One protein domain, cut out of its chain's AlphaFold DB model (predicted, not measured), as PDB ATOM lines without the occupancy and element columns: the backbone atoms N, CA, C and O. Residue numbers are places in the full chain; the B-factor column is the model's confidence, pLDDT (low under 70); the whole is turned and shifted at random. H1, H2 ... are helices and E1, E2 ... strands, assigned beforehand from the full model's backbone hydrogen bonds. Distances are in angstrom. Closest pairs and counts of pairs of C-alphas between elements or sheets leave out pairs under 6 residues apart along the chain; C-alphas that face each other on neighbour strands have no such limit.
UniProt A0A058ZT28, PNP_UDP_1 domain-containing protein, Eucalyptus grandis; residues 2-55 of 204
ATOM      1  N   CYS A   2     338.728 265.905 177.791       86.38
ATOM      2  CA  CYS A   2     340.183 266.102 177.868       86.38
ATOM      3  C   CYS A   2     340.842 264.780 178.268       86.38
ATOM      4  O   CYS A   2     340.378 264.130 179.201       86.38
ATOM      5  N   GLU A   3     341.939 264.415 177.617       87.50
ATOM      6  CA  GLU A   3     342.663 263.177 177.887       87.50
ATOM      7  C   GLU A   3     344.133 263.450 178.184       87.50
ATOM      8  O   GLU A   3     344.824 264.093 177.393       87.50
ATOM      9  N   GLN A   4     344.634 262.921 179.299       89.25
ATOM     10  CA  GLN A   4     346.057 262.968 179.609       89.25
ATOM     11  C   GLN A   4     346.780 261.817 178.903       89.25
ATOM     12  O   GLN A   4     346.416 260.651 179.057       89.25
ATOM     13  N   ARG A   5     347.819 262.139 178.130       85.56
ATOM     14  CA  ARG A   5     348.594 261.175 177.344       85.56
ATOM     15  C   ARG A   5     350.082 261.338 177.639       85.56
ATOM     16  O   ARG A   5     350.615 262.445 177.622       85.56
ATOM     17  N   TYR A   6     350.760 260.223 177.900       86.00
ATOM     18  CA  TYR A   6     352.197 260.213 178.161       86.00
ATOM     19  C   TYR A   6     352.976 259.917 176.877       86.00
ATOM     20  O   TYR A   6     352.753 258.890 176.241       86.00
ATOM     21  N   GLY A   7     353.897 260.805 176.504       84.00
ATOM     22  CA  GLY A   7     354.812 260.623 175.375       84.00
ATOM     23  C   GLY A   7     354.219 260.929 173.997       84.00
ATOM     24  O   GLY A   7     354.991 261.133 173.075       84.00
ATOM     25  N   GLN A   8     352.891 261.016 173.862       85.38
ATOM     26  CA  GLN A   8     352.222 261.323 172.591       85.38
ATOM     27  C   GLN A   8     352.155 262.838 172.367       85.38
ATOM     28  O   GLN A   8     351.270 263.518 172.904       85.38
ATOM     29  N   GLY A   9     353.142 263.368 171.647       89.94
ATOM     30  CA  GLY A   9     353.201 264.743 171.166       89.94
ATOM     31  C   GLY A   9     352.469 264.933 169.831       89.94
ATOM     32  O   GLY A   9     351.814 264.017 169.342       89.94
ATOM     33  N   PRO A  10     352.547 266.130 169.220       91.69
ATOM     34  CA  PRO A  10     351.775 266.452 168.016       91.69
ATOM     35  C   PRO A  10     352.070 265.579 166.792       91.69
ATOM     36  O   PRO A  10     351.207 265.412 165.934       91.69
ATOM     37  N   GLU A  11     353.262 264.994 166.725       92.44
ATOM     38  CA  GLU A  11     353.675 264.128 165.617       92.44
ATOM     39  C   GLU A  11     353.267 262.660 165.819       92.44
ATOM     40  O   GLU A  11     353.290 261.882 164.867       92.44
ATOM     41  N   ASP A  12     352.845 262.284 167.028       92.19
ATOM     42  CA  ASP A  12     352.524 260.906 167.392       92.19
ATOM     43  C   ASP A  12     351.032 260.624 167.189       92.19
ATOM     44  O   ASP A  12     350.194 261.343 167.726       92.19
ATOM     45  N   GLU A  13     350.687 259.562 166.456       92.50
ATOM     46  CA  GLU A  13     349.290 259.126 166.304       92.50
ATOM     47  C   GLU A  13     348.661 258.835 167.679       92.50
ATOM     48  O   GLU A  13     349.239 258.137 168.528       92.50
ATOM     49  N   LEU A  14     347.465 259.378 167.909       92.12
ATOM     50  CA  LEU A  14     346.700 259.104 169.119       92.12
ATOM     51  C   LEU A  14     346.019 257.736 169.021       92.12
ATOM     52  O   LEU A  14     345.683 257.246 167.944       92.12
ATOM     53  N   ALA A  15     345.776 257.106 170.171       88.56
ATOM     54  CA  ALA A  15     344.968 255.887 170.195       88.56
ATOM     55  C   ALA A  15     343.598 256.175 169.555       88.56
ATOM     56  O   ALA A  15     343.061 257.238 169.795       88.56
ATOM     57  N   LEU A  16     343.027 255.264 168.765       89.88
ATOM     58  CA  LEU A  16     341.720 255.461 168.104       89.88
ATOM     59  C   LEU A  16     341.652 256.612 167.070       89.88
ATOM     60  O   LEU A  16     340.597 256.823 166.474       89.88
ATOM     61  N   GLU A  17     342.755 257.310 166.771       91.75
ATOM     62  CA  GLU A  17     342.789 258.340 165.717       91.75
ATOM     63  C   GLU A  17     342.512 257.740 164.334       91.75
ATOM     64  O   GLU A  17     341.693 258.259 163.578       91.75
ATOM     65  N   SER A  18     343.112 256.589 164.023       92.50
ATOM     66  CA  SER A  18     342.849 255.848 162.780       92.50
ATOM     67  C   SER A  18     341.408 255.340 162.647       92.50
ATOM     68  O   SER A  18     340.957 255.093 161.529       92.50
ATOM     69  N   SER A  19     340.672 255.225 163.757       89.25
ATOM     70  CA  SER A  19     339.235 254.903 163.776       89.25
ATOM     71  C   SER A  19     338.335 256.132 163.589       89.25
ATOM     72  O   SER A  19     337.119 255.973 163.441       89.25
ATOM     73  N   GLY A  20     338.928 257.333 163.578       89.44
ATOM     74  CA  GLY A  20     338.249 258.623 163.485       89.44
ATOM     75  C   GLY A  20     337.761 259.184 164.821       89.44
ATOM     76  O   GLY A  20     337.119 260.229 164.813       89.44
ATOM     77  N   ASP A  21     338.047 258.519 165.945       88.25
ATOM     78  CA  ASP A  21     337.450 258.885 167.234       88.25
ATOM     79  C   ASP A  21     338.193 260.035 167.913       88.25
ATOM     80  O   ASP A  21     337.576 260.929 168.494       88.25
ATOM     81  N   TYR A  22     339.521 260.047 167.790       92.06
ATOM     82  CA  TYR A  22     340.367 261.115 168.312       92.06
ATOM     83  C   TYR A  22     341.082 261.870 167.204       92.06
ATOM     84  O   TYR A  22     341.263 261.395 166.086       92.06
ATOM     85  N   THR A  23     341.502 263.083 167.534       93.38
ATOM     86  CA  THR A  23     342.138 264.010 166.612       93.38
ATOM     87  C   THR A  23     343.234 264.812 167.298       93.38
ATOM     88  O   THR A  23     343.171 265.134 168.487       93.38
ATOM     89  N   ARG A  24     344.239 265.196 166.510       94.12
ATOM     90  CA  ARG A  24     345.326 266.093 166.919       94.12
ATOM     91  C   ARG A  24     345.075 267.561 166.572       94.12
ATOM     92  O   ARG A  24     345.913 268.419 166.839       94.12
ATOM     93  N   THR A  25     343.933 267.885 165.967       92.56
ATOM     94  CA  THR A  25     343.690 269.224 165.403       92.56
ATOM     95  C   THR A  25     343.001 270.193 166.363       92.56
ATOM     96  O   THR A  25     343.080 271.405 166.159       92.56
ATOM     97  N   LEU A  26     342.353 269.696 167.422       91.81
ATOM     98  CA  LEU A  26     341.533 270.516 168.319       91.81
ATOM     99  C   LEU A  26     342.362 271.245 169.371       91.81
ATOM    100  O   LEU A  26     342.399 272.474 169.392       91.81
ATOM    101  N   GLY A  27     343.046 270.508 170.242       87.75
ATOM    102  CA  GLY A  27     343.792 271.099 171.343       87.75
ATOM    103  C   GLY A  27     344.871 270.186 171.884       87.75
ATOM    104  O   GLY A  27     344.617 269.017 172.149       87.75
ATOM    105  N   TYR A  28     346.048 270.770 172.089       94.50
ATOM    106  CA  TYR A  28     347.218 270.135 172.676       94.50
ATOM    107  C   TYR A  28     347.779 271.062 173.747       94.50
ATOM    108  O   TYR A  28     348.086 272.222 173.459       94.50
ATOM    109  N   LEU A  29     347.919 270.552 174.965       94.62
ATOM    110  CA  LEU A  29     348.603 271.230 176.055       94.62
ATOM    111  C   LEU A  29     349.770 270.365 176.512       94.62
ATOM    112  O   LEU A  29     349.583 269.222 176.912       94.62
ATOM    113  N   ARG A  30     350.975 270.934 176.503       94.00
ATOM    114  CA  ARG A  30     352.168 270.315 177.083       94.00
ATOM    115  C   ARG A  30     352.472 270.958 178.426       94.00
ATOM    116  O   ARG A  30     352.843 272.130 178.465       94.00
ATOM    117  N   PHE A  31     352.388 270.201 179.517       92.19
ATOM    118  CA  PHE A  31     352.628 270.724 180.866       92.19
ATOM    119  C   PHE A  31     354.034 271.309 181.037       92.19
ATOM    120  O   PHE A  31     354.211 272.299 181.743       92.19
ATOM    121  N   ALA A  32     355.036 270.732 180.367       90.94
ATOM    122  CA  ALA A  32     356.417 271.218 180.391       90.94
ATOM    123  C   ALA A  32     356.535 272.712 180.023       90.94
ATOM    124  O   ALA A  32     357.321 273.432 180.633       90.94
ATOM    125  N   ASN A  33     355.692 273.201 179.104       90.94
ATOM    126  CA  ASN A  33     355.706 274.599 178.651       90.94
ATOM    127  C   ASN A  33     355.299 275.601 179.746       90.94
ATOM    128  O   ASN A  33     355.547 276.793 179.599       90.94
ATOM    129  N   TYR A  34     354.690 275.126 180.833       90.06
ATOM    130  CA  TYR A  34     354.209 275.940 181.952       90.06
ATOM    131  C   TYR A  34     355.022 275.715 183.236       90.06
ATOM    132  O   TYR A  34     354.640 276.187 184.305       90.06
ATOM    133  N   THR A  35     356.141 274.988 183.157       87.94
ATOM    134  CA  THR A  35     356.983 274.705 184.327       87.94
ATOM    135  C   THR A  35     357.827 275.931 184.685       87.94
ATOM    136  O   THR A  35     358.533 276.476 183.838       87.94
ATOM    137  N   THR A  36     357.803 276.349 185.953       84.56
ATOM    138  CA  THR A  36     358.589 277.482 186.477       84.56
ATOM    139  C   THR A  36     359.577 277.020 187.557       84.56
ATOM    140  O   THR A  36     359.431 275.939 188.122       84.56
ATOM    141  N   ASN A  37     360.609 277.826 187.843       80.50
ATOM    142  CA  ASN A  37     361.576 277.600 188.934       80.50
ATOM    143  C   ASN A  37     362.341 276.258 188.887       80.50
ATOM    144  O   ASN A  37     362.637 275.658 189.922       80.50
ATOM    145  N   VAL A  38     362.711 275.797 187.689       77.12
ATOM    146  CA  VAL A  38     363.509 274.575 187.522       77.12
ATOM    147  C   VAL A  38     364.973 274.851 187.871       77.12
ATOM    148  O   VAL A  38     365.689 275.491 187.107       77.12
ATOM    149  N   THR A  39     365.426 274.370 189.028       74.25
ATOM    150  CA  THR A  39     366.810 274.557 189.510       74.25
ATOM    151  C   THR A  39     367.637 273.268 189.541       74.25
ATOM    152  O   THR A  39     368.839 273.331 189.786       74.25
ATOM    153  N   GLY A  40     367.030 272.105 189.266       69.88
ATOM    154  CA  GLY A  40     367.656 270.785 189.454       69.88
ATOM    155  C   GLY A  40     367.746 269.880 188.220       69.88
ATOM    156  O   GLY A  40     368.305 268.789 188.320       69.88
ATOM    157  N   CYS A  41     367.217 270.282 187.062       66.19
ATOM    158  CA  CYS A  41     367.275 269.477 185.840       66.19
ATOM    159  C   CYS A  41     367.420 270.348 184.588       66.19
ATOM    160  O   CYS A  41     366.861 271.436 184.500       66.19
ATOM    161  N   ALA A  42     368.184 269.853 183.609       63.97
ATOM    162  CA  ALA A  42     368.379 270.524 182.319       63.97
ATOM    163  C   ALA A  42     367.162 270.384 181.384       63.97
ATOM    164  O   ALA A  42     367.045 271.112 180.403       63.97
ATOM    165  N   SER A  43     366.267 269.438 181.680       70.19
ATOM    166  CA  SER A  43     365.013 269.242 180.961       70.19
ATOM    167  C   SER A  43     363.878 269.904 181.740       70.19
ATOM    168  O   SER A  43     363.647 269.554 182.896       70.19
ATOM    169  N   HIS A  44     363.164 270.831 181.098       73.44
ATOM    170  CA  HIS A  44     361.903 271.405 181.594       73.44
ATOM    171  C   HIS A  44     360.720 270.417 181.506       73.44
ATOM    172  O   HIS A  44     359.575 270.798 181.732       73.44
ATOM    173  N   ASP A  45     360.982 269.162 181.132       84.31
ATOM    174  CA  ASP A  45     359.965 268.130 180.980       84.31
ATOM    175  C   ASP A  45     359.505 267.571 182.331       84.31
ATOM    176  O   ASP A  45     360.219 267.639 183.335       84.31
ATOM    177  N   ASN A  46     358.295 267.017 182.364       86.38
ATOM    178  CA  ASN A  46     357.708 266.478 183.587       86.38
ATOM    179  C   ASN A  46     356.783 265.282 183.309       86.38
ATOM    180  O   ASN A  46     356.350 265.043 182.182       86.38
ATOM    181  N   LEU A  47     356.464 264.532 184.368       88.94
ATOM    182  CA  LEU A  47     355.641 263.322 184.277       88.94
ATOM    183  C   LEU A  47     354.155 263.602 183.997       88.94
ATOM    184  O   LEU A  47     353.443 262.675 183.621       88.94
ATOM    185  N   LEU A  48     353.683 264.851 184.146       88.94
ATOM    186  CA  LEU A  48     352.310 265.228 183.779       88.94
ATOM    187  C   LEU A  48     352.124 265.266 182.253       88.94
ATOM    188  O   LEU A  48     351.013 265.042 181.776       88.94
ATOM    189  N   ASN A  49     353.209 265.483 181.504       91.81
ATOM    190  CA  ASN A  49     353.316 265.282 180.059       91.81
ATOM    191  C   ASN A  49     352.305 266.105 179.229       91.81
ATOM    192  O   ASN A  49     352.406 267.337 179.226       91.81
ATOM    193  N   ASN A  50     351.361 265.467 178.525       93.06
ATOM    194  CA  ASN A  50     350.475 266.120 177.562       93.06
ATOM    195  C   ASN A  50     348.987 265.921 177.888       93.06
ATOM    196  O   ASN A  50     348.583 264.870 178.383       93.06
ATOM    197  N   ILE A  51     348.167 266.907 177.529       94.19
ATOM    198  CA  ILE A  51     346.708 266.811 177.440       94.19
ATOM    199  C   ILE A  51     346.277 267.032 175.995       94.19
ATOM    200  O   ILE A  51     346.749 267.956 175.328       94.19
ATOM    201  N   TRP A  52     345.325 266.217 175.557       95.00
ATOM    202  CA  TRP A  52     344.639 266.340 174.282       95.00
ATOM    203  C   TRP A  52     343.149 266.598 174.486       95.00
ATOM    204  O   TRP A  52     342.517 265.992 175.349       95.00
ATOM    205  N   TYR A  53     342.585 267.494 173.681       95.00
ATOM    206  CA  TYR A  53     341.154 267.787 173.676       95.00
ATOM    207  C   TYR A  53     340.485 267.005 172.560       95.00
ATOM    208  O   TYR A  53     340.898 267.114 171.407       95.00
ATOM    209  N   GLN A  54     339.456 266.245 172.917       95.38
ATOM    210  CA  GLN A  54     338.771 265.320 172.021       95.38
ATOM    211  C   GLN A  54     337.272 265.621 171.953       95.38
ATOM    212  O   GLN A  54     336.705 266.094 172.950       95.38
ATOM    213  N   PRO A  55     336.622 265.365 170.804       95.56
ATOM    214  CA  PRO A  55     335.167 265.346 170.739       95.56
ATOM    215  C   PRO A  55     334.611 264.215 171.612       95.56
ATOM    216  O   PRO A  55     335.315 263.258 171.930       95.56
TER     217      PRO A  55
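What this domain is: This is residues 2 to 55 of the 204 residues of the protein "PNP_UDP_1 domain-containing protein" of Eucalyptus grandis (UniProt A0A058ZT28). This domain has little regular structure: a small sheet, E1, E3, E2 in order and antiparallel, with a one-turn helix, H1, directly after E2, and two long loops that reach opposite ends of a rod. Residues 37 to 42 of one loop stick out. The 54 printed residues hold E1, E2, H1 and E3 along the chain, mixed in class, with 16 residues in named elements. The whole is loose, with a radius of gyration of the C-alphas of 12.8 A and spans of 42 by 15 by 14 A.

Where its parts are: E3, residues 50 to 53, is 10.2 A long and ends at C-alpha 53 (341.154, 267.787, 173.676). E1, residues 2 to 5, begins at C-alpha 2 (340.183, 266.102, 177.868) and is 9.8 A long. E2, residues 27 to 30, is 10.2 A long; H1, residues 31 to 34, is 5.6 A long.

How they stand to each other: E3 is the inner strand. E1 is antiparallel to it at 149 degrees, with N 3 and O 52 2.8 A apart, within hydrogen-bond range. E2 is antiparallel at 167 degrees, with N 51 and O 29 at 2.8 A. H1 is not on the sheet and is too short for an O i to N i+4 pair; its one O i to N i+3 pair is within range.

The domain as a whole: The printed part has no cut. The links E1 to E2 and H1 to E3 are long. The C-alphas of Ser 19 and Thr 39 are the farthest apart, 42.5 A. Residues 40 to 42 have pLDDT under 70.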